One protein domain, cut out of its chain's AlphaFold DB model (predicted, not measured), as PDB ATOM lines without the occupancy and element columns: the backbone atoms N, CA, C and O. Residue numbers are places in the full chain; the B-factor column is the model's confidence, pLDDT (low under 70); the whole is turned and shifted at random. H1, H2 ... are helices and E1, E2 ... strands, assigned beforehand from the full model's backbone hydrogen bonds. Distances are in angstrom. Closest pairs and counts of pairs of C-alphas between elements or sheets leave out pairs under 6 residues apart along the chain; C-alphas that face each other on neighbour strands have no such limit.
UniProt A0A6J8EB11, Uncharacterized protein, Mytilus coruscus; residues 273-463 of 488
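Overview. This is residues 273 to 463 of the 488 residues of an uncharacterized protein of Mytilus coruscus (UniProt A0A6J8EB11). Helices H2, H3, H5 and H7 pack round H4 to make the core; from it the long helix H7 and the strand hairpin E1 E2 reach side by side toward one end, with H1 next to E1. H5, H6, H8 and H9 lie toward the other end, and a long loop, residues 405 to 420, leads from H7 to the small hairpin E3 E4, set off from H4. The printed part has 191 residues, with nine named helices and four named strands in the order H1 H2 H3 E1 E2 H4 H5 H6 H7 E3 E4 H8 H9; the class is mostly helix, and both two-stranded sheets are antiparallel. It is compact, with a radius of gyration of the C-alphas of 18.1 A, and spans 61 by 43 by 26 A.

Arrangement. Begin at H1, residues 275 to 284, which forms a helical hairpin with H2, residues 299 to 308; they touch at a steep tilt of 39 degrees, opposite ways, the closest C-alphas being Ala 282 and Leu 303, 6.2 A. Next find the hairpin of E1, residues 317 to 322, and E2, residues 325 to 331, where N 318 and O 330, 2.9 A apart, are within hydrogen-bond range. Then comes the hub H4, residues 333 to 344, whose residues 339 to 343 touch H2, closest at the C-alphas of Thr 305 and Ile 343, 6.7 A. Its residues 335 to 339 touch H3, residues 310 to 315, closest at the C-alphas of Ile 312 and Val 335, 6.3 A. H5, residues 356 to 365, touches H4 at a shallow tilt of 27 degrees, the same way, closest at the C-alphas of Lys 341 and Tyr 356, 5.9 A. H6, residues 369 to 374, touches no helix. H7, residues 385 to 404, touches H4 with its residues 385 to 392, only just about perpendicular at 70.1 degrees, closest at the C-alphas of Thr 333 and Ala 392, 5.7 A. The closest C-alphas of E2 and H7 are Phe 331 and Ser 396, 6.1 A. In the hairpin of E3, residues 421 to 423, and E4, residues 429 to 431, N 422 and O 430 are 2.8 A apart, within hydrogen-bond range. H8, residues 442 to 445, and H9, residues 450 to 457, are each close to H5 but not clearly touching, at C-alphas Gln 361 and Leu 445, 7.4 A, and Glu 358 and Ile 453, 6.9 A. Every O i to N i+4 pair is within hydrogen-bond range in H1 to H6 and H9, and 15 of 16 in H7; H8 is too short for one.

Along the chain. Find C-alpha 275 at (54.480, 0.213, 5.476), where H1 begins. H4 is 16.5 A long, E1 16.7 A and E2 17.8 A. H7 runs 28.9 A from C-alpha 385 at (39.954, -23.176, 6.429), and H9 ends at C-alpha 457, (39.057, -21.334, 27.933).

Size, cuts and confidence. The C-alphas of His 408 and Thr 463, the two farthest apart, are 65.3 A apart. The printed part has no cut; its long links are H1 to H2, H4 to H5 and H7 to E3. The mean pLDDT of the printed part is 77.4, and 53 residues are under 70, among them 405 to 440.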
ATOM      1  N   LYS A 273      59.965   1.198   5.678       91.31
ATOM      2  CA  LYS A 273      59.856   1.964   4.425       91.31
ATOM      3  C   LYS A 273      58.779   1.449   3.462       91.31
ATOM      4  O   LYS A 273      58.442   2.148   2.513       91.31
ATOM      5  N   HIS A 274      58.254   0.243   3.682       92.25
ATOM      6  CA  HIS A 274      57.209  -0.369   2.859       92.25
ATOM      7  C   HIS A 274      55.855  -0.436   3.565       92.25
ATOM      8  O   HIS A 274      54.935  -1.118   3.103       92.25
ATOM      9  N   ILE A 275      55.706   0.265   4.688       93.50
ATOM     10  CA  ILE A 275      54.480   0.213   5.476       93.50
ATOM     11  C   ILE A 275      53.238   0.651   4.689       93.50
ATOM     12  O   ILE A 275      52.160   0.122   4.940       93.50
ATOM     13  N   GLY A 276      53.361   1.545   3.702       94.31
ATOM     14  CA  GLY A 276      52.226   1.940   2.863       94.31
ATOM     15  C   GLY A 276      51.655   0.788   2.037       94.31
ATOM     16  O   GLY A 276      50.443   0.590   2.038       94.31
ATOM     17  N   ILE A 277      52.516  -0.050   1.443       94.06
ATOM     18  CA  ILE A 277      52.118  -1.286   0.738       94.06
ATOM     19  C   ILE A 277      51.379  -2.222   1.697       94.06
ATOM     20  O   ILE A 277      50.294  -2.723   1.406       94.06
ATOM     21  N   LYS A 278      51.966  -2.434   2.876       94.56
ATOM     22  CA  LYS A 278      51.428  -3.297   3.928       94.56
ATOM     23  C   LYS A 278      50.056  -2.841   4.424       94.56
ATOM     24  O   LYS A 278      49.133  -3.651   4.518       94.56
ATOM     25  N   VAL A 279      49.907  -1.545   4.697       93.56
ATOM     26  CA  VAL A 279      48.645  -0.920   5.113       93.56
ATOM     27  C   VAL A 279      47.606  -1.002   3.999       93.56
ATOM     28  O   VAL A 279      46.465  -1.367   4.277       93.56
ATOM     29  N   ALA A 280      47.983  -0.738   2.747       92.38
ATOM     30  CA  ALA A 280      47.071  -0.836   1.612       92.38
ATOM     31  C   ALA A 280      46.519  -2.263   1.433       92.38
ATOM     32  O   ALA A 280      45.309  -2.457   1.277       92.38
ATOM     33  N   ILE A 281      47.386  -3.277   1.551       91.12
ATOM     34  CA  ILE A 281      46.969  -4.686   1.549       91.12
ATOM     35  C   ILE A 281      46.040  -4.960   2.733       91.12
ATOM     36  O   ILE A 281      44.963  -5.512   2.535       91.12
ATOM     37  N   ALA A 282      46.407  -4.546   3.949       91.38
ATOM     38  CA  ALA A 282      45.599  -4.774   5.148       91.38
ATOM     39  C   ALA A 282      44.198  -4.143   5.065       91.38
ATOM     40  O   ALA A 282      43.227  -4.744   5.526       91.38
ATOM     41  N   LEU A 283      44.076  -2.957   4.460       88.44
ATOM     42  CA  LEU A 283      42.789  -2.301   4.214       88.44
ATOM     43  C   LEU A 283      41.941  -3.073   3.192       88.44
ATOM     44  O   LEU A 283      40.738  -3.228   3.413       88.44
ATOM     45  N   SER A 284      42.589  -3.633   2.166       85.19
ATOM     46  CA  SER A 284      41.969  -4.478   1.135       85.19
ATOM     47  C   SER A 284      41.505  -5.843   1.665       85.19
ATOM     48  O   SER A 284      40.590  -6.454   1.112       85.19
ATOM     49  N   LEU A 285      42.106  -6.350   2.750       86.38
ATOM     50  CA  LEU A 285      41.667  -7.606   3.361       86.38
ATOM     51  C   LEU A 285      40.231  -7.467   3.859       86.38
ATOM     52  O   LEU A 285      39.893  -6.535   4.587       86.38
ATOM     53  N   GLY A 286      39.377  -8.431   3.523       69.12
ATOM     54  CA  GLY A 286      38.040  -8.481   4.096       69.12
ATOM     55  C   GLY A 286      37.113  -7.369   3.629       69.12
ATOM     56  O   GLY A 286      36.373  -6.811   4.449       69.12
ATOM     57  N   GLY A 287      37.171  -7.028   2.345       70.56
ATOM     58  CA  GLY A 287      36.177  -6.206   1.666       70.56
ATOM     59  C   GLY A 287      36.809  -5.164   0.765       70.56
ATOM     60  O   GLY A 287      37.212  -4.117   1.261       70.56
ATOM     61  N   ASN A 288      36.827  -5.474  -0.525       74.06
ATOM     62  CA  ASN A 288      36.934  -4.549  -1.652       74.06
ATOM     63  C   ASN A 288      36.129  -5.160  -2.816       74.06
ATOM     64  O   ASN A 288      35.508  -6.215  -2.638       74.06
ATOM     65  N   ASP A 289      36.157  -4.558  -3.997       66.44
ATOM     66  CA  ASP A 289      35.389  -5.054  -5.149       66.44
ATOM     67  C   ASP A 289      35.787  -6.470  -5.609       66.44
ATOM     68  O   ASP A 289      35.014  -7.178  -6.262       66.44
ATOM     69  N   PHE A 290      36.968  -6.932  -5.196       66.12
ATOM     70  CA  PHE A 290      37.573  -8.201  -5.592       66.12
ATOM     71  C   PHE A 290      37.692  -9.234  -4.467       66.12
ATOM     72  O   PHE A 290      38.118 -10.360  -4.728       66.12
ATOM     73  N   LEU A 291      37.365  -8.876  -3.220       71.31
ATOM     74  CA  LEU A 291      37.548  -9.709  -2.029       71.31
ATOM     75  C   LEU A 291      36.311  -9.637  -1.127       71.31
ATOM     76  O   LEU A 291      35.767  -8.556  -0.899       71.31
ATOM     77  N   PRO A 292      35.873 -10.764  -0.536       69.50
ATOM     78  CA  PRO A 292      34.667 -10.778   0.276       69.50
ATOM     79  C   PRO A 292      34.825  -9.898   1.509       69.50
ATOM     80  O   PRO A 292      35.875  -9.866   2.160       69.50
ATOM     81  N   LYS A 293      33.737  -9.219   1.867       74.38
ATOM     82  CA  LYS A 293      33.690  -8.376   3.052       74.38
ATOM     83  C   LYS A 293      33.728  -9.206   4.331       74.38
ATOM     84  O   LYS A 293      32.991 -10.172   4.488       74.38
ATOM     85  N   PHE A 294      34.526  -8.766   5.298       78.31
ATOM     86  CA  PHE A 294      34.443  -9.248   6.671       78.31
ATOM     87  C   PHE A 294      33.183  -8.691   7.323       78.31
ATOM     88  O   PHE A 294      33.067  -7.495   7.613       78.31
ATOM     89  N   HIS A 295      32.202  -9.561   7.533       74.75
ATOM     90  CA  HIS A 295      30.921  -9.155   8.089       74.75
ATOM     91  C   HIS A 295      31.080  -8.659   9.530       74.75
ATOM     92  O   HIS A 295      31.674  -9.317  10.382       74.75
ATOM     93  N   SER A 296      30.509  -7.482   9.803       75.88
ATOM     94  CA  SER A 296      30.515  -6.834  11.124       75.88
ATOM     95  C   SER A 296      31.897  -6.433  11.669       75.88
ATOM     96  O   SER A 296      31.980  -6.048  12.837       75.88
ATOM     97  N   ILE A 297      32.949  -6.451  10.845       82.25
ATOM     98  CA  ILE A 297      34.293  -5.973  11.202       82.25
ATOM     99  C   ILE A 297      34.543  -4.618  10.528       82.25
ATOM    100  O   ILE A 297      34.330  -4.462   9.327       82.25
ATOM    101  N   SER A 298      34.980  -3.617  11.294       84.12
ATOM    102  CA  SER A 298      35.322  -2.299  10.745       84.12
ATOM    103  C   SER A 298      36.740  -2.268  10.170       84.12
ATOM    104  O   SER A 298      37.619  -3.005  10.618       84.12
ATOM    105  N   HIS A 299      36.996  -1.342   9.238       83.75
ATOM    106  CA  HIS A 299      38.348  -1.053   8.741       83.75
ATOM    107  C   HIS A 299      39.338  -0.734   9.865       83.75
ATOM    108  O   HIS A 299      40.460  -1.224   9.834       83.75
ATOM    109  N   SER A 300      38.905  -0.001  10.897       86.25
ATOM    110  CA  SER A 300      39.737   0.275  12.070       86.25
ATOM    111  C   SER A 300      40.171  -1.002  12.783       86.25
ATOM    112  O   SER A 300      41.356  -1.185  13.007       86.25
ATOM    113  N   THR A 301      39.262  -1.946  13.048       87.81
ATOM    114  CA  THR A 301      39.625  -3.222  13.686       87.81
ATOM    115  C   THR A 301      40.585  -4.038  12.822       87.81
ATOM    116  O   THR A 301      41.534  -4.616  13.355       87.81
ATOM    117  N   LYS A 302      40.373  -4.063  11.498       89.62
ATOM    118  CA  LYS A 302      41.283  -4.725  10.550       89.62
ATOM    119  C   LYS A 302      42.693  -4.139  10.636       89.62
ATOM    120  O   LYS A 302      43.658  -4.895  10.776       89.62
ATOM    121  N   LEU A 303      42.793  -2.812  10.577       90.38
ATOM    122  CA  LEU A 303      44.061  -2.093  10.578       90.38
ATOM    123  C   LEU A 303      44.747  -2.157  11.946       90.38
ATOM    124  O   LEU A 303      45.928  -2.473  12.009       90.38
ATOM    125  N   ASP A 304      44.016  -1.959  13.041       90.75
ATOM    126  CA  ASP A 304      44.546  -2.046  14.404       90.75
ATOM    127  C   ASP A 304      45.115  -3.440  14.686       90.75
ATOM    128  O   ASP A 304      46.192  -3.564  15.263       90.75
ATOM    129  N   THR A 305      44.424  -4.498  14.250       91.88
ATOM    130  CA  THR A 305      44.917  -5.876  14.398       91.88
ATOM    131  C   THR A 305      46.200  -6.086  13.600       91.88
ATOM    132  O   THR A 305      47.144  -6.695  14.097       91.88
ATOM    133  N   TYR A 306      46.249  -5.564  12.372       93.00
ATOM    134  CA  TYR A 306      47.423  -5.676  11.513       93.00
ATOM    135  C   TYR A 306      48.624  -4.907  12.078       93.00
ATOM    136  O   TYR A 306      49.731  -5.435  12.103       93.00
ATOM    137  N   MET A 307      48.408  -3.676  12.543       91.44
ATOM    138  CA  MET A 307      49.468  -2.759  12.967       91.44
ATOM    139  C   MET A 307      49.995  -3.056  14.374       91.44
ATOM    140  O   MET A 307      51.174  -2.836  14.630       91.44
ATOM    141  N   ASN A 308      49.152  -3.553  15.284       92.00
ATOM    142  CA  ASN A 308      49.532  -3.732  16.690       92.00
ATOM    143  C   ASN A 308      50.048  -5.137  17.027       92.00
ATOM    144  O   ASN A 308      50.526  -5.360  18.138       92.00
ATOM    145  N   ILE A 309      49.954  -6.095  16.102       92.25
ATOM    146  CA  ILE A 309      50.469  -7.451  16.305       92.25
ATOM    147  C   ILE A 309      51.721  -7.625  15.452       92.25
ATOM    148  O   ILE A 309      51.645  -7.844  14.245       92.25
ATOM    149  N   GLU A 310      52.883  -7.550  16.101       91.06
ATOM    150  CA  GLU A 310      54.203  -7.547  15.457       91.06
ATOM    151  C   GLU A 310      54.411  -8.730  14.501       91.06
ATOM    152  O   GLU A 310      54.900  -8.546  13.387       91.06
ATOM    153  N   SER A 311      53.992  -9.938  14.894       92.25
ATOM    154  CA  SER A 311      54.106 -11.129  14.045       92.25
ATOM    155  C   SER A 311      53.281 -11.012  12.764       92.25
ATOM    156  O   SER A 311      53.750 -11.409  11.701       92.25
ATOM    157  N   ILE A 312      52.086 -10.424  12.832       93.94
ATOM    158  CA  ILE A 312      51.225 -10.211  11.664       93.94
ATOM    159  C   ILE A 312      51.813  -9.115  10.780       93.94
ATOM    160  O   ILE A 312      52.010  -9.343   9.588       93.94
ATOM    161  N   ASN A 313      52.152  -7.961  11.356       91.12
ATOM    162  CA  ASN A 313      52.726  -6.832  10.622       91.12
ATOM    163  C   ASN A 313      54.014  -7.206   9.862       91.12
ATOM    164  O   ASN A 313      54.245  -6.752   8.737       91.12
ATOM    165  N   ARG A 314      54.859  -8.047  10.469       89.81
ATOM    166  CA  ARG A 314      56.128  -8.470   9.867       89.81
ATOM    167  C   ARG A 314      55.989  -9.615   8.878       89.81
ATOM    168  O   ARG A 314      56.712  -9.619   7.888       89.81
ATOM    169  N   LEU A 315      55.133 -10.597   9.161       93.56
ATOM    170  CA  LEU A 315      55.156 -11.872   8.438       93.56
ATOM    171  C   LEU A 315      54.003 -12.045   7.454       93.56
ATOM    172  O   LEU A 315      54.150 -12.838   6.530       93.56
ATOM    173  N   LEU A 316      52.881 -11.334   7.620       93.81
ATOM    174  CA  LEU A 316      51.731 -11.508   6.727       93.81
ATOM    175  C   LEU A 316      52.066 -11.077   5.298       93.81
ATOM    176  O   LEU A 316      51.654 -11.731   4.345       93.81
ATOM    177  N   VAL A 317      52.817  -9.982   5.174       94.25
ATOM    178  CA  VAL A 317      53.275  -9.420   3.904       94.25
ATOM    179  C   VAL A 317      54.785  -9.249   3.990       94.25
ATOM    180  O   VAL A 317      55.273  -8.389   4.726       94.25
ATOM    181  N   GLN A 318      55.516 -10.066   3.241       93.56
ATOM    182  CA  GLN A 318      56.970  -9.987   3.136       93.56
ATOM    183  C   GLN A 318      57.335  -9.373   1.794       93.56
ATOM    184  O   GLN A 318      56.779  -9.746   0.766       93.56
ATOM    185  N   ILE A 319      58.252  -8.415   1.812       93.81
ATOM    186  CA  ILE A 319      58.594  -7.605   0.647       93.81
ATOM    187  C   ILE A 319      60.084  -7.783   0.395       93.81
ATOM    188  O   ILE A 319      60.887  -7.604   1.311       93.81
ATOM    189  N   THR A 320      60.440  -8.159  -0.828       92.06
ATOM    190  CA  THR A 320      61.833  -8.234  -1.276       92.06
ATOM    191  C   THR A 320      62.088  -7.159  -2.317       92.06
ATOM    192  O   THR A 320      61.228  -6.867  -3.152       92.06
ATOM    193  N   GLU A 321      63.284  -6.584  -2.286       90.44
ATOM    194  CA  GLU A 321      63.701  -5.548  -3.222       90.44
ATOM    195  C   GLU A 321      64.839  -6.021  -4.120       90.44
ATOM    196  O   GLU A 321      65.740  -6.735  -3.681       90.44
ATOM    197  N   GLU A 322      64.832  -5.535  -5.356       88.00
ATOM    198  CA  GLU A 322      65.947  -5.618  -6.292       88.00
ATOM    199  C   GLU A 322      66.178  -4.224  -6.879       88.00
ATOM    200  O   GLU A 322      65.238  -3.555  -7.309       88.00
ATOM    201  N   ASN A 323      67.429  -3.753  -6.887       85.31
ATOM    202  CA  ASN A 323      67.796  -2.430  -7.417       85.31
ATOM    203  C   ASN A 323      66.956  -1.267  -6.839       85.31
ATOM    204  O   ASN A 323      66.530  -0.378  -7.577       85.31
ATOM    205  N   ASN A 324      66.704  -1.280  -5.524       80.50
ATOM    206  CA  ASN A 324      65.867  -0.299  -4.811       80.50
ATOM    207  C   ASN A 324      64.407  -0.229  -5.295       80.50
ATOM    208  O   ASN A 324      63.738   0.786  -5.107       80.50
ATOM    209  N   LYS A 325      63.904  -1.295  -5.924       81.94
ATOM    210  CA  LYS A 325      62.498  -1.446  -6.305       81.94
ATOM    211  C   LYS A 325      61.939  -2.714  -5.684       81.94
ATOM    212  O   LYS A 325      62.649  -3.707  -5.560       81.94
ATOM    213  N   VAL A 326      60.659  -2.696  -5.321       85.62
ATOM    214  CA  VAL A 326      59.964  -3.907  -4.871       85.62
ATOM    215  C   VAL A 326      59.950  -4.914  -6.016       85.62
ATOM    216  O   VAL A 326      59.410  -4.636  -7.083       85.62
ATOM    217  N   ALA A 327      60.568  -6.070  -5.788       82.62
ATOM    218  CA  ALA A 327      60.674  -7.151  -6.759       82.62
ATOM    219  C   ALA A 327      59.593  -8.210  -6.533       82.62
ATOM    220  O   ALA A 327      58.993  -8.718  -7.478       82.62
ATOM    221  N   CYS A 328      59.318  -8.534  -5.266       86.25
ATOM    222  CA  CYS A 328      58.309  -9.515  -4.902       86.25
ATOM    223  C   CYS A 328      57.603  -9.118  -3.608       86.25
ATOM    224  O   CYS A 328      58.205  -8.560  -2.689       86.25
ATOM    225  N   ILE A 329      56.318  -9.454  -3.536       90.00
ATOM    226  CA  ILE A 329      55.525  -9.397  -2.317       90.00
ATOM    227  C   ILE A 329      54.950 -10.794  -2.085       90.00
ATOM    228  O   ILE A 329      54.180 -11.305  -2.901       90.00
ATOM    229  N   LEU A 330      55.327 -11.410  -0.969       90.50
ATOM    230  CA  LEU A 330      54.835 -12.713  -0.536       90.50
ATOM    231  C   LEU A 330      53.760 -12.526   0.534       90.50
ATOM    232  O   LEU A 330      53.950 -11.776   1.492       90.50
ATOM    233  N   PHE A 331      52.644 -13.236   0.377       91.62
ATOM    234  CA  PHE A 331      51.533 -13.232   1.324       91.62
ATOM    235  C   PHE A 331      51.452 -14.580   2.054       91.62
ATOM    236  O   PHE A 331      51.196 -15.617   1.436       91.62
ATOM    237  N   ASP A 332      51.680 -14.589   3.370       93.50
ATOM    238  CA  ASP A 332      51.721 -15.834   4.147       93.50
ATOM    239  C   ASP A 332      50.311 -16.274   4.576       93.50
ATOM    240  O   ASP A 332      49.666 -15.682   5.445       93.50
ATOM    241  N   THR A 333      49.841 -17.380   3.997       91.75
ATOM    242  CA  THR A 333      48.511 -17.944   4.285       91.75
ATOM    243  C   THR A 333      48.361 -18.420   5.736       91.75
ATOM    244  O   THR A 333      47.266 -18.349   6.299       91.75
ATOM    245  N   ARG A 334      49.436 -18.896   6.378       92.75
ATOM    246  CA  ARG A 334      49.407 -19.333   7.785       92.75
ATOM    247  C   ARG A 334      49.238 -18.128   8.700       92.75
ATOM    248  O   ARG A 334      48.398 -18.153   9.597       92.75
ATOM    249  N   VAL A 335      49.976 -17.055   8.429       94.69
ATOM    250  CA  VAL A 335      49.844 -15.798   9.179       94.69
ATOM    251  C   VAL A 335      48.482 -15.153   8.914       94.69
ATOM    252  O   VAL A 335      47.895 -14.581   9.828       94.69
ATOM    253  N   TYR A 336      47.917 -15.308   7.712       93.75
ATOM    254  CA  TYR A 336      46.566 -14.830   7.412       93.75
ATOM    255  C   TYR A 336      45.495 -15.539   8.254       93.75
ATOM    256  O   TYR A 336      44.597 -14.885   8.788       93.75
ATOM    257  N   LYS A 337      45.617 -16.861   8.456       92.50
ATOM    258  CA  LYS A 337      44.751 -17.613   9.384       92.50
ATOM    259  C   LYS A 337      44.860 -17.062  10.811       92.50
ATOM    260  O   LYS A 337      43.836 -16.867  11.466       92.50
ATOM    261  N   GLU A 338      46.071 -16.757  11.276       94.12
ATOM    262  CA  GLU A 338      46.281 -16.123  12.585       94.12
ATOM    263  C   GLU A 338      45.666 -14.719  12.657       94.12
ATOM    264  O   GLU A 338      44.943 -14.412  13.604       94.12
ATOM    265  N   TYR A 339      45.835 -13.894  11.625       94.50
ATOM    266  CA  TYR A 339      45.192 -12.583  11.529       94.50
ATOM    267  C   TYR A 339      43.668 -12.664  11.653       94.50
ATOM    268  O   TYR A 339      43.069 -11.951  12.461       94.50
ATOM    269  N   LEU A 340      43.040 -13.595  10.935       92.38
ATOM    270  CA  LEU A 340      41.604 -13.843  11.045       92.38
ATOM    271  C   LEU A 340      41.197 -14.296  12.455       92.38
ATOM    272  O   LEU A 340      40.176 -13.833  12.966       92.38
ATOM    273  N   LYS A 341      41.995 -15.140  13.128       93.19
ATOM    274  CA  LYS A 341      41.728 -15.504  14.530       93.19
ATOM    275  C   LYS A 341      41.701 -14.276  15.424       93.19
ATOM    276  O   LYS A 341      40.799 -14.161  16.243       93.19
ATOM    277  N   HIS A 342      42.655 -13.363  15.276       92.25
ATOM    278  CA  HIS A 342      42.691 -12.149  16.089       92.25
ATOM    279  C   HIS A 342      41.492 -11.227  15.832       92.25
ATOM    280  O   HIS A 342      40.957 -10.669  16.786       92.25
ATOM    281  N   ILE A 343      41.028 -11.119  14.583       90.00
ATOM    282  CA  ILE A 343      39.852 -10.308  14.235       90.00
ATOM    283  C   ILE A 343      38.564 -10.880  14.835       90.00
ATOM    284  O   ILE A 343      37.742 -10.137  15.371       90.00
ATOM    285  N   TYR A 344      38.362 -12.190  14.698       88.06
ATOM    286  CA  TYR A 344      37.081 -12.828  15.004       88.06
ATOM    287  C   TYR A 344      37.008 -13.441  16.403       88.06
ATOM    288  O   TYR A 344      35.926 -13.842  16.836       88.06
ATOM    289  N   CYS A 345      38.123 -13.501  17.133       88.38
ATOM    290  CA  CYS A 345      38.130 -13.950  18.518       88.38
ATOM    291  C   CYS A 345      37.348 -12.960  19.396       88.38
ATOM    292  O   CYS A 345      37.690 -11.776  19.448       88.38
ATOM    293  N   PRO A 346      36.307 -13.405  20.123       82.25
ATOM    294  CA  PRO A 346      35.590 -12.506  21.017       82.25
ATOM    295  C   PRO A 346      36.505 -11.980  22.129       82.25
ATOM    296  O   PRO A 346      37.379 -12.690  22.619       82.25
ATOM    297  N   LYS A 347      36.249 -10.745  22.579       81.31
ATOM    298  CA  LYS A 347      37.115  -9.984  23.507       81.31
ATOM    299  C   LYS A 347      37.478 -10.702  24.814       81.31
ATOM    300  O   LYS A 347      38.494 -10.378  25.414       81.31
ATOM    301  N   ASN A 348      36.653 -11.646  25.264       81.12
ATOM    302  CA  ASN A 348      36.861 -12.382  26.515       81.12
ATOM    303  C   ASN A 348      37.745 -13.628  26.347       81.12
ATOM    304  O   ASN A 348      37.923 -14.381  27.304       81.12
ATOM    305  N   TYR A 349      38.272 -13.870  25.146       83.06
ATOM    306  CA  TYR A 349      39.083 -15.035  24.827       83.06
ATOM    307  C   TYR A 349      40.431 -14.620  24.241       83.06
ATOM    308  O   TYR A 349      40.553 -13.595  23.575       83.06
ATOM    309  N   SER A 350      41.448 -15.447  24.482       87.94
ATOM    310  CA  SER A 350      42.767 -15.273  23.880       87.94
ATOM    311  C   SER A 350      42.840 -16.035  22.561       87.94
ATOM    312  O   SER A 350      42.822 -17.270  22.546       87.94
ATOM    313  N   SER A 351      42.983 -15.303  21.458       89.19
ATOM    314  CA  SER A 351      43.173 -15.869  20.116       89.19
ATOM    315  C   SER A 351      44.428 -16.742  20.012       89.19
ATOM    316  O   SER A 351      44.455 -17.673  19.213       89.19
ATOM    317  N   VAL A 352      45.442 -16.488  20.847       88.62
ATOM    318  CA  VAL A 352      46.704 -17.246  20.879       88.62
ATOM    319  C   VAL A 352      46.502 -18.647  21.465       88.62
ATOM    320  O   VAL A 352      47.142 -19.599  21.036       88.62
ATOM    321  N   SER A 353      45.590 -18.794  22.432       87.62
ATOM    322  CA  SER A 353      45.302 -20.087  23.079       87.62
ATOM    323  C   SER A 353      44.342 -20.989  22.302       87.62
ATOM    324  O   SER A 353      44.150 -22.146  22.675       87.62
ATOM    325  N   LEU A 354      43.717 -20.455  21.255       90.31
ATOM    326  CA  LEU A 354      42.692 -21.137  20.480       90.31
ATOM    327  C   LEU A 354      43.226 -21.467  19.090       90.31
ATOM    328  O   LEU A 354      44.043 -20.745  18.524       90.31
ATOM    329  N   THR A 355      42.745 -22.561  18.521       92.19
ATOM    330  CA  THR A 355      42.932 -22.894  17.107       92.19
ATOM    331  C   THR A 355      41.959 -22.097  16.236       92.19
ATOM    332  O   THR A 355      40.968 -21.549  16.721       92.19
ATOM    333  N   TYR A 356      42.213 -22.053  14.925       91.50
ATOM    334  CA  TYR A 356      41.312 -21.402  13.968       91.50
ATOM    335  C   TYR A 356      39.879 -21.955  14.045       91.50
ATOM    336  O   TYR A 356      38.917 -21.194  14.138       91.50
ATOM    337  N   GLN A 357      39.740 -23.284  14.083       90.06
ATOM    338  CA  GLN A 357      38.435 -23.947  14.154       90.06
ATOM    339  C   GLN A 357      37.698 -23.665  15.465       90.06
ATOM    340  O   GLN A 357      36.479 -23.502  15.459       90.06
ATOM    341  N   GLU A 358      38.418 -23.544  16.580       90.94
ATOM    342  CA  GLU A 358      37.811 -23.171  17.860       90.94
ATOM    343  C   GLU A 358      37.291 -21.735  17.834       90.94
ATOM    344  O   GLU A 358      36.143 -21.506  18.209       90.94
ATOM    345  N   VAL A 359      38.082 -20.781  17.327       90.75
ATOM    346  CA  VAL A 359      37.622 -19.392  17.150       90.75
ATOM    347  C   VAL A 359      36.393 -19.346  16.241       90.75
ATOM    348  O   VAL A 359      35.412 -18.676  16.568       90.75
ATOM    349  N   ARG A 360      36.401 -20.114  15.146       88.00
ATOM    350  CA  ARG A 360      35.262 -20.224  14.230       88.00
ATOM    351  C   ARG A 360      34.006 -20.714  14.930       88.00
ATOM    352  O   ARG A 360      32.983 -20.040  14.854       88.00
ATOM    353  N   GLN A 361      34.071 -21.817  15.661       87.75
ATOM    354  CA  GLN A 361      32.890 -22.338  16.348       87.75
ATOM    355  C   GLN A 361      32.391 -21.415  17.454       87.75
ATOM    356  O   GLN A 361      31.183 -21.208  17.555       87.75
ATOM    357  N   ILE A 362      33.292 -20.792  18.216       86.38
ATOM    358  CA  ILE A 362      32.911 -19.784  19.214       86.38
ATOM    359  C   ILE A 362      32.185 -18.618  18.535       86.38
ATOM    360  O   ILE A 362      31.148 -18.183  19.028       86.38
ATOM    361  N   SER A 363      32.690 -18.131  17.396       81.69
ATOM    362  CA  SER A 363      32.069 -17.018  16.668       81.69
ATOM    363  C   SER A 363      30.670 -17.356  16.133       81.69
ATOM    364  O   SER A 363      29.802 -16.486  16.093       81.69
ATOM    365  N   ILE A 364      30.432 -18.628  15.786       82.06
ATOM    366  CA  ILE A 364      29.134 -19.150  15.333       82.06
ATOM    367  C   ILE A 364      28.171 -19.339  16.515       82.06
ATOM    368  O   ILE A 364      26.990 -19.017  16.402       82.06
ATOM    369  N   GLN A 365      28.664 -19.848  17.647       80.38
ATOM    370  CA  GLN A 365      27.866 -20.116  18.852       80.38
ATOM    371  C   GLN A 365      27.505 -18.842  19.622       80.38
ATOM    372  O   GLN A 365      26.428 -18.752  20.210       80.38
ATOM    373  N   LEU A 366      28.411 -17.865  19.640       77.75
ATOM    374  CA  LEU A 366      28.286 -16.626  20.403       77.75
ATOM    375  C   LEU A 366      28.406 -15.403  19.485       77.75
ATOM    376  O   LEU A 366      29.284 -14.558  19.695       77.75
ATOM    377  N   PRO A 367      27.526 -15.261  18.475       73.56
ATOM    378  CA  PRO A 367      27.603 -14.131  17.577       73.56
ATOM    379  C   PRO A 367      27.307 -12.840  18.338       73.56
ATOM    380  O   PRO A 367      26.343 -12.721  19.120       73.56
ATOM    381  N   SER A 368      28.121 -11.824  18.073       71.88
ATOM    382  CA  SER A 368      27.844 -10.469  18.531       71.88
ATOM    383  C   SER A 368      26.469 -10.009  18.034       71.88
ATOM    384  O   SER A 368      25.933 -10.514  17.044       71.88
ATOM    385  N   LYS A 369      25.880  -9.022  18.715       72.69
ATOM    386  CA  LYS A 369      24.597  -8.437  18.298       72.69
ATOM    387  C   LYS A 369      24.635  -7.981  16.826       72.69
ATOM    388  O   LYS A 369      23.745  -8.328  16.063       72.69
ATOM    389  N   LYS A 370      25.729  -7.329  16.412       69.56
ATOM    390  CA  LYS A 370      25.948  -6.888  15.023       69.56
ATOM    391  C   LYS A 370      26.018  -8.044  14.020       69.56
ATOM    392  O   LYS A 370      25.527  -7.897  12.909       69.56
ATOM    393  N   GLN A 371      26.618  -9.175  14.393       69.12
ATOM    394  CA  GLN A 371      26.685 -10.355  13.519       69.12
ATOM    395  C   GLN A 371      25.303 -10.983  13.319       69.12
ATOM    396  O   GLN A 371      24.951 -11.317  12.193       69.12
ATOM    397  N   ARG A 372      24.491 -11.051  14.384       69.62
ATOM    398  CA  ARG A 372      23.100 -11.537  14.312       69.62
ATOM    399  C   ARG A 372      22.207 -10.681  13.414       69.62
ATOM    400  O   ARG A 372      21.295 -11.208  12.791       69.62
ATOM    401  N   GLU A 373      22.466  -9.378  13.364       68.62
ATOM    402  CA  GLU A 373      21.697  -8.417  12.568       68.62
ATOM    403  C   GLU A 373      22.202  -8.302  11.113       68.62
ATOM    404  O   GLU A 373      21.441  -7.890  10.243       68.62
ATOM    405  N   GLY A 374      23.464  -8.661  10.833       60.66
ATOM    406  CA  GLY A 374      24.146  -8.323   9.574       60.66
ATOM    407  C   GLY A 374      24.146  -9.383   8.464       60.66
ATOM    408  O   GLY A 374      24.234  -9.017   7.296       60.66
ATOM    409  N   THR A 375      24.087 -10.682   8.778       65.50
ATOM    410  CA  THR A 375      23.887 -11.748   7.773       65.50
ATOM    411  C   THR A 375      23.395 -13.037   8.432       65.50
ATOM    412  O   THR A 375      23.792 -13.358   9.550       65.50
ATOM    413  N   ARG A 376      22.522 -13.780   7.736       63.41
ATOM    414  CA  ARG A 376      21.967 -15.060   8.211       63.41
ATOM    415  C   ARG A 376      22.899 -16.254   7.973       63.41
ATOM    416  O   ARG A 376      22.588 -17.331   8.470       63.41
ATOM    417  N   ASN A 377      24.007 -16.081   7.243       70.00
ATOM    418  CA  ASN A 377      24.947 -17.159   6.921       70.00
ATOM    419  C   ASN A 377      26.259 -17.042   7.735       70.00
ATOM    420  O   ASN A 377      27.101 -16.199   7.421       70.00
ATOM    421  N   PRO A 378      26.482 -17.899   8.750       71.75
ATOM    422  CA  PRO A 378      27.666 -17.856   9.613       71.75
ATOM    423  C   PRO A 378      28.988 -18.187   8.911       71.75
ATOM    424  O   PRO A 378      30.047 -17.804   9.409       71.75
ATOM    425  N   GLN A 379      28.962 -18.872   7.758       70.44
ATOM    426  CA  GLN A 379      30.176 -19.100   6.960       70.44
ATOM    427  C   GLN A 379      30.754 -17.800   6.392       70.44
ATOM    428  O   GLN A 379      31.960 -17.728   6.166       70.44
ATOM    429  N   LEU A 380      29.925 -16.764   6.231       68.38
ATOM    430  CA  LEU A 380      30.368 -15.445   5.785       68.38
ATOM    431  C   LEU A 380      31.066 -14.652   6.902       68.38
ATOM    432  O   LEU A 380      31.757 -13.676   6.622       68.38
ATOM    433  N   TRP A 381      30.908 -15.047   8.171       75.50
ATOM    434  CA  TRP A 381      31.610 -14.403   9.285       75.50
ATOM    435  C   TRP A 381      33.063 -14.859   9.333       75.50
ATOM    436  O   TRP A 381      33.960 -14.054   9.140       75.50
ATOM    437  N   LEU A 382      33.303 -16.152   9.551       82.25
ATOM    438  CA  LEU A 382      34.644 -16.727   9.534       82.25
ATOM    439  C   LEU A 382      34.648 -17.955   8.608       82.25
ATOM    440  O   LEU A 382      34.065 -18.989   8.968       82.25
ATOM    441  N   PRO A 383      35.256 -17.851   7.409       79.75
ATOM    442  CA  PRO A 383      35.175 -18.904   6.405       79.75
ATOM    443  C   PRO A 383      35.819 -20.218   6.875       79.75
ATOM    444  O   PRO A 383      36.673 -20.222   7.761       79.75
ATOM    445  N   PRO A 384      35.425 -21.371   6.313       81.50
ATOM    446  CA  PRO A 384      36.165 -22.614   6.497       81.50
ATOM    447  C   PRO A 384      37.632 -22.465   6.078       81.50
ATOM    448  O   PRO A 384      37.969 -21.676   5.199       81.50
ATOM    449  N   GLU A 385      38.511 -23.268   6.670       85.06
ATOM    450  CA  GLU A 385      39.954 -23.176   6.429       85.06
ATOM    451  C   GLU A 385      40.341 -23.381   4.952       85.06
ATOM    452  O   GLU A 385      41.206 -22.669   4.447       85.06
ATOM    453  N   SER A 386      39.648 -24.277   4.243       81.00
ATOM    454  CA  SER A 386      39.808 -24.490   2.796       81.00
ATOM    455  C   SER A 386      39.528 -23.225   1.977       81.00
ATOM    456  O   SER A 386      40.209 -22.946   0.991       81.00
ATOM    457  N   VAL A 387      38.558 -22.419   2.409       80.75
ATOM    458  CA  VAL A 387      38.209 -21.151   1.765       80.75
ATOM    459  C   VAL A 387      39.239 -20.074   2.100       80.75
ATOM    460  O   VAL A 387      39.579 -19.281   1.229       80.75
ATOM    461  N   VAL A 388      39.808 -20.064   3.312       84.69
ATOM    462  CA  VAL A 388      40.884 -19.118   3.675       84.69
ATOM    463  C   VAL A 388      42.079 -19.234   2.731       84.69
ATOM    464  O   VAL A 388      42.658 -18.220   2.346       84.69
ATOM    465  N   GLU A 389      42.439 -20.451   2.325       84.25
ATOM    466  CA  GLU A 389      43.537 -20.678   1.380       84.25
ATOM    467  C   GLU A 389      43.225 -20.113  -0.008       84.25
ATOM    468  O   GLU A 389      44.083 -19.479  -0.624       84.25
ATOM    469  N   LYS A 390      41.981 -20.268  -0.475       80.44
ATOM    470  CA  LYS A 390      41.492 -19.656  -1.719       80.44
ATOM    471  C   LYS A 390      41.525 -18.123  -1.630       80.44
ATOM    472  O   LYS A 390      42.045 -17.470  -2.528       80.44
ATOM    473  N   LEU A 391      41.080 -17.547  -0.511       81.12
ATOM    474  CA  LEU A 391      41.141 -16.097  -0.281       81.12
ATOM    475  C   LEU A 391      42.575 -15.565  -0.255       81.12
ATOM    476  O   LEU A 391      42.846 -14.526  -0.850       81.12
ATOM    477  N   ALA A 392      43.509 -16.281   0.373       86.12
ATOM    478  CA  ALA A 392      44.919 -15.893   0.386       86.12
ATOM    479  C   ALA A 392      45.537 -15.886  -1.026       86.12
ATOM    480  O   ALA A 392      46.346 -15.009  -1.344       86.12
ATOM    481  N   ARG A 393      45.126 -16.819  -1.899       82.81
ATOM    482  CA  ARG A 393      45.509 -16.798  -3.320       82.81
ATOM    483  C   ARG A 393      44.936 -15.575  -4.031       82.81
ATOM    484  O   ARG A 393      45.695 -14.888  -4.707       82.81
ATOM    485  N   ASN A 394      43.663 -15.245  -3.816       79.38
ATOM    486  CA  ASN A 394      43.044 -14.057  -4.417       79.38
ATOM    487  C   ASN A 394      43.745 -12.766  -3.975       79.38
ATOM    488  O   ASN A 394      44.048 -11.918  -4.808       79.38
ATOM    489  N   VAL A 395      44.089 -12.649  -2.688       84.56
ATOM    490  CA  VAL A 395      44.899 -11.532  -2.175       84.56
ATOM    491  C   VAL A 395      46.261 -11.484  -2.868       84.56
ATOM    492  O   VAL A 395      46.693 -10.421  -3.300       84.56
ATOM    493  N   SER A 396      46.927 -12.628  -3.034       85.19
ATOM    494  CA  SER A 396      48.214 -12.696  -3.738       85.19
ATOM    495  C   SER A 396      48.096 -12.250  -5.200       85.19
ATOM    496  O   SER A 396      48.976 -11.565  -5.713       85.19
ATOM    497  N   CYS A 397      47.002 -12.602  -5.875       77.81
ATOM    498  CA  CYS A 397      46.720 -12.154  -7.235       77.81
ATOM    499  C   CYS A 397      46.411 -10.652  -7.301       77.81
ATOM    500  O   CYS A 397      46.894  -9.988  -8.212       77.81
ATOM    501  N   LEU A 398      45.680 -10.103  -6.326       79.19
ATOM    502  CA  LEU A 398      45.446  -8.660  -6.210       79.19
ATOM    503  C   LEU A 398      46.764  -7.895  -6.017       79.19
ATOM    504  O   LEU A 398      47.007  -6.896  -6.683       79.19
ATOM    505  N   ILE A 399      47.649  -8.399  -5.156       85.00
ATOM    506  CA  ILE A 399      48.984  -7.825  -4.939       85.00
ATOM    507  C   ILE A 399      49.793  -7.823  -6.239       85.00
ATOM    508  O   ILE A 399      50.393  -6.808  -6.587       85.00
ATOM    509  N   LYS A 400      49.801  -8.943  -6.975       79.88
ATOM    510  CA  LYS A 400      50.459  -9.024  -8.287       79.88
ATOM    511  C   LYS A 400      49.867  -8.024  -9.272       79.88
ATOM    512  O   LYS A 400      50.622  -7.371  -9.983       79.88
ATOM    513  N   TYR A 401      48.543  -7.888  -9.281       76.19
ATOM    514  CA  TYR A 401      47.860  -6.908 -10.109       76.19
ATOM    515  C   TYR A 401      48.325  -5.489  -9.777       76.19
ATOM    516  O   TYR A 401      48.796  -4.812 -10.682       76.19
ATOM    517  N   TYR A 402      48.330  -5.082  -8.504       79.38
ATOM    518  CA  TYR A 402      48.816  -3.760  -8.087       79.38
ATOM    519  C   TYR A 402      50.300  -3.528  -8.392       79.38
ATOM    520  O   TYR A 402      50.668  -2.429  -8.790       79.38
ATOM    521  N   LEU A 403      51.156  -4.548  -8.261       79.81
ATOM    522  CA  LEU A 403      52.564  -4.458  -8.674       79.81
ATOM    523  C   LEU A 403      52.726  -4.292 -10.188       79.81
ATOM    524  O   LEU A 403      53.676  -3.664 -10.645       79.81
ATOM    525  N   SER A 404      51.827  -4.895 -10.965       73.38
ATOM    526  CA  SER A 404      51.845  -4.818 -12.426       73.38
ATOM    527  C   SER A 404      51.060  -3.636 -12.989       73.38
ATOM    528  O   SER A 404      51.197  -3.357 -14.176       73.38
ATOM    529  N   ALA A 405      50.234  -2.969 -12.176       65.88
ATOM    530  CA  ALA A 405      49.369  -1.878 -12.601       65.88
ATOM    531  C   ALA A 405      50.209  -0.767 -13.249       65.88
ATOM    532  O   ALA A 405      51.302  -0.452 -12.783       65.88
ATOM    533  N   GLY A 406      49.735  -0.247 -14.382       56.16
ATOM    534  CA  GLY A 406      50.478   0.679 -15.238       56.16
ATOM    535  C   GLY A 406      51.608   0.085 -16.077       56.16
ATOM    536  O   GLY A 406      52.196   0.796 -16.894       56.16
ATOM    537  N   ASN A 407      51.864  -1.224 -15.997       62.31
ATOM    538  CA  ASN A 407      52.581  -1.933 -17.053       62.31
ATOM    539  C   ASN A 407      51.603  -2.317 -18.176       62.31
ATOM    540  O   ASN A 407      50.499  -2.796 -17.926       62.31
ATOM    541  N   HIS A 408      52.021  -2.184 -19.436       50.28
ATOM    542  CA  HIS A 408      51.213  -2.521 -20.618       50.28
ATOM    543  C   HIS A 408      50.748  -3.990 -20.677       50.28
ATOM    544  O   HIS A 408      49.939  -4.344 -21.534       50.28
ATOM    545  N   SER A 409      51.288  -4.846 -19.807       46.50
ATOM    546  CA  SER A 409      50.938  -6.256 -19.654       46.50
ATOM    547  C   SER A 409      50.020  -6.549 -18.464       46.50
ATOM    548  O   SER A 409      49.782  -7.726 -18.198       46.50
ATOM    549  N   ALA A 410      49.552  -5.538 -17.720       50.50
ATOM    550  CA  ALA A 410      48.633  -5.738 -16.603       50.50
ATOM    551  C   ALA A 410      47.331  -6.358 -17.126       50.50
ATOM    552  O   ALA A 410      46.520  -5.706 -17.783       50.50
ATOM    553  N   GLN A 411      47.157  -7.652 -16.885       51.75
ATOM    554  CA  GLN A 411      45.893  -8.333 -17.112       51.75
ATOM    555  C   GLN A 411      45.074  -8.244 -15.829       51.75
ATOM    556  O   GLN A 411      45.634  -8.229 -14.728       51.75
ATOM    557  N   LEU A 412      43.748  -8.181 -15.970       54.50
ATOM    558  CA  LEU A 412      42.858  -8.375 -14.830       54.50
ATOM    559  C   LEU A 412      43.262  -9.674 -14.113       54.50
ATOM    560  O   LEU A 412      43.540 -10.659 -14.802       54.50
ATOM    561  N   PRO A 413      43.314  -9.690 -12.771       55.94
ATOM    562  CA  PRO A 413      43.782 -10.854 -12.039       55.94
ATOM    563  C   PRO A 413      43.026 -12.122 -12.454       55.94
ATOM    564  O   PRO A 413      41.796 -12.104 -12.532       55.94
ATOM    565  N   ASP A 414      43.744 -13.234 -12.637       47.75
ATOM    566  CA  ASP A 414      43.171 -14.496 -13.131       47.75
ATOM    567  C   ASP A 414      41.949 -14.960 -12.319       47.75
ATOM    568  O   ASP A 414      41.015 -15.514 -12.886       47.75
ATOM    569  N   PHE A 415      41.846 -14.651 -11.021       55.34
ATOM    570  CA  PHE A 415      40.684 -15.046 -10.209       55.34
ATOM    571  C   PHE A 415      39.362 -14.344 -10.569       55.34
ATOM    572  O   PHE A 415      38.300 -14.882 -10.250       55.34
ATOM    573  N   LEU A 416      39.393 -13.197 -11.264       50.19
ATOM    574  CA  LEU A 416      38.194 -12.630 -11.905       50.19
ATOM    575  C   LEU A 416      37.685 -13.528 -13.042       50.19
ATOM    576  O   LEU A 416      36.515 -13.453 -13.414       50.19
ATOM    577  N   THR A 417      38.553 -14.393 -13.573       48.22
ATOM    578  CA  THR A 417      38.229 -15.409 -14.579       48.22
ATOM    579  C   THR A 417      38.110 -16.832 -14.003       48.22
ATOM    580  O   THR A 417      37.348 -17.628 -14.544       48.22
ATOM    581  N   GLU A 418      38.759 -17.153 -12.874       46.75
ATOM    582  CA  GLU A 418      38.797 -18.498 -12.257       46.75
ATOM    583  C   GLU A 418      37.623 -18.813 -11.294       46.75
ATOM    584  O   GLU A 418      37.768 -19.569 -10.334       46.75
ATOM    585  N   GLY A 419      36.421 -18.281 -11.539       47.38
ATOM    586  CA  GLY A 419      35.186 -18.877 -10.995       47.38
ATOM    587  C   GLY A 419      34.997 -18.827  -9.472       47.38
ATOM    588  O   GLY A 419      34.271 -19.645  -8.917       47.38
ATOM    589  N   CYS A 420      35.614 -17.877  -8.762       52.56
ATOM    590  CA  CYS A 420      35.338 -17.684  -7.329       52.56
ATOM    591  C   CYS A 420      33.998 -16.999  -7.060       52.56
ATOM    592  O   CYS A 420      33.563 -16.978  -5.913       52.56
ATOM    593  N   LEU A 421      33.391 -16.418  -8.091       56.75
ATOM    594  CA  LEU A 421      32.139 -15.694  -8.029       56.75
ATOM    595  C   LEU A 421      31.089 -16.466  -8.828       56.75
ATOM    596  O   LEU A 421      31.241 -16.662 -10.035       56.75
ATOM    597  N   VAL A 422      30.032 -16.907  -8.157       58.59
ATOM    598  CA  VAL A 422      28.872 -17.562  -8.759       58.59
ATOM    599  C   VAL A 422      27.699 -16.599  -8.774       58.59
ATOM    600  O   VAL A 422      27.462 -15.851  -7.828       58.59
ATOM    601  N   LYS A 423      26.947 -16.614  -9.872       55.00
ATOM    602  CA  LYS A 423      25.681 -15.894  -9.946       55.00
ATOM    603  C   LYS A 423      24.604 -16.758  -9.298       55.00
ATOM    604  O   LYS A 423      24.331 -17.858  -9.779       55.00
ATOM    605  N   THR A 424      24.013 -16.280  -8.214       57.19
ATOM    606  CA  THR A 424      22.943 -16.973  -7.496       57.19
ATOM    607  C   THR A 424      21.663 -17.040  -8.333       57.19
ATOM    608  O   THR A 424      21.507 -16.360  -9.354       57.19
ATOM    609  N   SER A 425      20.689 -17.822  -7.865       52.38
ATOM    610  CA  SER A 425      19.339 -17.870  -8.444       52.38
ATOM    611  C   SER A 425      18.584 -16.535  -8.350       52.38
ATOM    612  O   SER A 425      17.677 -16.303  -9.148       52.38
ATOM    613  N   THR A 426      18.976 -15.637  -7.434       51.16
ATOM    614  CA  THR A 426      18.465 -14.257  -7.325       51.16
ATOM    615  C   THR A 426      19.163 -13.288  -8.284       51.16
ATOM    616  O   THR A 426      18.730 -12.148  -8.436       51.16
ATOM    617  N   GLY A 427      20.211 -13.738  -8.980       49.31
ATOM    618  CA  GLY A 427      21.007 -12.926  -9.896       49.31
ATOM    619  C   GLY A 427      22.122 -12.124  -9.222       49.31
ATOM    620  O   GLY A 427      22.833 -11.407  -9.928       49.31
ATOM    621  N   GLU A 428      22.287 -12.264  -7.908       52.44
ATOM    622  CA  GLU A 428      23.374 -11.671  -7.127       52.44
ATOM    623  C   GLU A 428      24.683 -12.423  -7.394       52.44
ATOM    624  O   GLU A 428      24.682 -13.617  -7.686       52.44
ATOM    625  N   ILE A 429      25.811 -11.718  -7.350       53.66
ATOM    626  CA  ILE A 429      27.131 -12.335  -7.484       53.66
ATOM    627  C   ILE A 429      27.637 -12.633  -6.071       53.66
ATOM    628  O   ILE A 429      27.868 -11.713  -5.290       53.66
ATOM    629  N   GLU A 430      27.805 -13.912  -5.751       58.97
ATOM    630  CA  GLU A 430      28.290 -14.379  -4.452       58.97
ATOM    631  C   GLU A 430      29.591 -15.155  -4.599       58.97
ATOM    632  O   GLU A 430      29.895 -15.708  -5.653       58.97
ATOM    633  N   TYR A 431      30.367 -15.222  -3.520       61.41
ATOM    634  CA  TYR A 431      31.524 -16.101  -3.489       61.41
ATOM    635  C   TYR A 431      31.086 -17.559  -3.454       61.41
ATOM    636  O   TYR A 431      30.245 -17.949  -2.646       61.41
ATOM    637  N   ASP A 432      31.706 -18.374  -4.298       63.78
ATOM    638  CA  ASP A 432      31.550 -19.817  -4.250       63.78
ATOM    639  C   ASP A 432      32.343 -20.387  -3.066       63.78
ATOM    640  O   ASP A 432      33.575 -20.541  -3.120       63.78
ATOM    641  N   PHE A 433      31.611 -20.672  -1.986       64.00
ATOM    642  CA  PHE A 433      32.087 -21.397  -0.805       64.00
ATOM    643  C   PHE A 433      32.007 -22.929  -0.985       64.00
ATOM    644  O   PHE A 433      32.302 -23.661  -0.038       64.00
ATOM    645  N   GLY A 434      31.665 -23.412  -2.187       63.81
ATOM    646  CA  GLY A 434      31.413 -24.812  -2.518       63.81
ATOM    647  C   GLY A 434      29.948 -25.214  -2.325       63.81
ATOM    648  O   GLY A 434      29.111 -24.404  -1.919       63.81
ATOM    649  N   ASP A 435      29.653 -26.497  -2.557       56.22
ATOM    650  CA  ASP A 435      28.304 -27.091  -2.452       56.22
ATOM    651  C   ASP A 435      27.636 -26.892  -1.067       56.22
ATOM    652  O   ASP A 435      26.418 -27.013  -0.932       56.22
ATOM    653  N   ASP A 436      28.415 -26.508  -0.048       52.94
ATOM    654  CA  ASP A 436      27.984 -26.245   1.331       52.94
ATOM    655  C   ASP A 436      27.700 -24.758   1.642       52.94
ATOM    656  O   ASP A 436      27.531 -24.391   2.813       52.94
ATOM    657  N   ALA A 437      27.647 -23.878   0.633       56.56
ATOM    658  CA  ALA A 437      27.401 -22.444   0.833       56.56
ATOM    659  C   ALA A 437      26.028 -22.151   1.480       56.56
ATOM    660  O   ALA A 437      25.884 -21.177   2.229       56.56
ATOM    661  N   TYR A 438      25.023 -23.007   1.238       60.50
ATOM    662  CA  TYR A 438      23.693 -22.906   1.845       60.50
ATOM    663  C   TYR A 438      23.540 -23.848   3.045       60.50
ATOM    664  O   TYR A 438      23.353 -25.057   2.909       60.50
ATOM    665  N   ILE A 439      23.544 -23.272   4.246       65.25
ATOM    666  CA  ILE A 439      23.477 -24.029   5.497       65.25
ATOM    667  C   ILE A 439      22.038 -24.050   6.008       65.25
ATOM    668  O   ILE A 439      21.522 -23.044   6.494       65.25
ATOM    669  N   LYS A 440      21.399 -25.223   5.936       62.84
ATOM    670  CA  LYS A 440      20.049 -25.441   6.489       62.84
ATOM    671  C   LYS A 440      20.028 -25.484   8.017       62.84
ATOM    672  O   LYS A 440      19.037 -25.087   8.619       62.84
ATOM    673  N   ASP A 441      21.110 -25.962   8.626       75.00
ATOM    674  CA  ASP A 441      21.256 -26.089  10.074       75.00
ATOM    675  C   ASP A 441      22.637 -25.598  10.523       75.00
ATOM    676  O   ASP A 441      23.663 -26.201  10.211       75.00
ATOM    677  N   ILE A 442      22.659 -24.502  11.284       73.56
ATOM    678  CA  ILE A 442      23.873 -23.902  11.852       73.56
ATOM    679  C   ILE A 442      24.606 -24.857  12.800       73.56
ATOM    680  O   ILE A 442      25.833 -24.791  12.909       73.56
ATOM    681  N   HIS A 443      23.881 -25.769  13.456       77.19
ATOM    682  CA  HIS A 443      24.472 -26.739  14.371       77.19
ATOM    683  C   HIS A 443      25.337 -27.766  13.639       77.19
ATOM    684  O   HIS A 443      26.288 -28.270  14.233       77.19
ATOM    685  N   SER A 444      25.104 -27.990  12.341       77.50
ATOM    686  CA  SER A 444      25.954 -28.862  11.519       77.50
ATOM    687  C   SER A 444      27.399 -28.351  11.391       77.50
ATOM    688  O   SER A 444      28.317 -29.132  11.152       77.50
ATOM    689  N   LEU A 445      27.631 -27.053  11.623       76.81
ATOM    690  CA  LEU A 445      28.961 -26.435  11.593       76.81
ATOM    691  C   LEU A 445      29.732 -26.583  12.911       76.81
ATOM    692  O   LEU A 445      30.921 -26.251  12.967       76.81
ATOM    693  N   ILE A 446      29.059 -27.018  13.977       80.62
ATOM    694  CA  ILE A 446      29.636 -27.175  15.309       80.62
ATOM    695  C   ILE A 446      30.137 -28.612  15.436       80.62
ATOM    696  O   ILE A 446      29.375 -29.532  15.716       80.62
ATOM    697  N   THR A 447      31.437 -28.805  15.236       83.75
ATOM    698  CA  THR A 447      32.074 -30.131  15.303       83.75
ATOM    699  C   THR A 447      32.881 -30.363  16.582       83.75
ATOM    700  O   THR A 447      33.270 -31.495  16.859       83.75
ATOM    701  N   ILE A 448      33.135 -29.319  17.379       83.38
ATOM    702  CA  ILE A 448      33.841 -29.404  18.661       83.38
ATOM    703  C   ILE A 448      32.801 -29.224  19.776       83.38
ATOM    704  O   ILE A 448      32.086 -28.216  19.793       83.38
ATOM    705  N   PRO A 449      32.701 -30.167  20.730       83.31
ATOM    706  CA  PRO A 449      31.792 -30.027  21.860       83.31
ATOM    707  C   PRO A 449      32.043 -28.723  22.625       83.31
ATOM    708  O   PRO A 449      33.179 -28.410  22.992       83.31
ATOM    709  N   GLN A 450      30.972 -27.978  22.919       78.88
ATOM    710  CA  GLN A 450      31.048 -26.700  23.638       78.88
ATOM    711  C   GLN A 450      31.786 -26.835  24.980       78.88
ATOM    712  O   GLN A 450      32.538 -25.950  25.379       78.88
ATOM    713  N   GLU A 451      31.615 -27.965  25.664       82.69
ATOM    714  CA  GLU A 451      32.291 -28.279  26.923       82.69
ATOM    715  C   GLU A 451      33.817 -28.295  26.784       82.69
ATOM    716  O   GLU A 451      34.516 -27.790  27.659       82.69
ATOM    717  N   ASP A 452      34.344 -28.833  25.682       83.25
ATOM    718  CA  ASP A 452      35.788 -28.926  25.454       83.25
ATOM    719  C   ASP A 452      36.389 -27.550  25.138       83.25
ATOM    720  O   ASP A 452      37.472 -27.216  25.632       83.25
ATOM    721  N   ILE A 453      35.645 -26.712  24.408       78.25
ATOM    722  CA  ILE A 453      35.984 -25.302  24.180       78.25
ATOM    723  C   ILE A 453      36.024 -24.550  25.522       78.25
ATOM    724  O   ILE A 453      37.023 -23.906  25.854       78.25
ATOM    725  N   MET A 454      34.982 -24.692  26.346       79.31
ATOM    726  CA  MET A 454      34.885 -24.038  27.659       79.31
ATOM    727  C   MET A 454      35.950 -24.528  28.653       79.31
ATOM    728  O   MET A 454      36.458 -23.744  29.462       79.31
ATOM    729  N   LEU A 455      36.338 -25.803  28.594       78.19
ATOM    730  CA  LEU A 455      37.431 -26.350  29.403       78.19
ATOM    731  C   LEU A 455      38.780 -25.727  29.035       78.19
ATOM    732  O   LEU A 455      39.520 -25.323  29.934       78.19
ATOM    733  N   LYS A 456      39.076 -25.584  27.737       74.62
ATOM    734  CA  LYS A 456      40.299 -24.908  27.273       74.62
ATOM    735  C   LYS A 456      40.334 -23.441  27.692       74.62
ATOM    736  O   LYS A 456      41.340 -22.987  28.229       74.62
ATOM    737  N   ILE A 457      39.215 -22.738  27.531       72.75
ATOM    738  CA  ILE A 457      39.057 -21.334  27.933       72.75
ATOM    739  C   ILE A 457      39.253 -21.149  29.444       72.75
ATOM    740  O   ILE A 457      39.913 -20.210  29.874       72.75
ATOM    741  N   SER A 458      38.675 -22.031  30.264       72.12
ATOM    742  CA  SER A 458      38.734 -21.917  31.729       72.12
ATOM    743  C   SER A 458      40.086 -22.319  32.331       72.12
ATOM    744  O   SER A 458      40.249 -22.254  33.550       72.12
ATOM    745  N   GLY A 459      41.039 -22.782  31.511       64.12
ATOM    746  CA  GLY A 459      42.333 -23.297  31.968       64.12
ATOM    747  C   GLY A 459      42.231 -24.570  32.819       64.12
ATOM    748  O   GLY A 459      43.238 -25.043  33.352       64.12
ATOM    749  N   LYS A 460      41.033 -25.153  32.971       53.34
ATOM    750  CA  LYS A 460      40.814 -26.353  33.780       53.34
ATOM    751  C   LYS A 460      41.127 -27.588  32.943       53.34
ATOM    752  O   LYS A 460      40.353 -27.985  32.075       53.34
ATOM    753  N   LYS A 461      42.254 -28.245  33.237       47.50
ATOM    754  CA  LYS A 461      42.546 -29.579  32.695       47.50
ATOM    755  C   LYS A 461      41.430 -30.538  33.115       47.50
ATOM    756  O   LYS A 461      41.141 -30.682  34.302       47.50
ATOM    757  N   LYS A 462      40.814 -31.207  32.139       45.81
ATOM    758  CA  LYS A 462      39.860 -32.299  32.360       45.81
ATOM    759  C   LYS A 462      40.603 -33.388  33.144       45.81
ATOM    760  O   LYS A 462      41.424 -34.105  32.575       45.81
ATOM    761  N   THR A 463      40.355 -33.521  34.446       43.62
ATOM    762  CA  THR A 463      40.752 -34.727  35.183       43.62
ATOM    763  C   THR A 463      39.840 -35.840  34.686       43.62
ATOM    764  O   THR A 463      38.776 -36.092  35.248       43.62
TER     765      THR A 463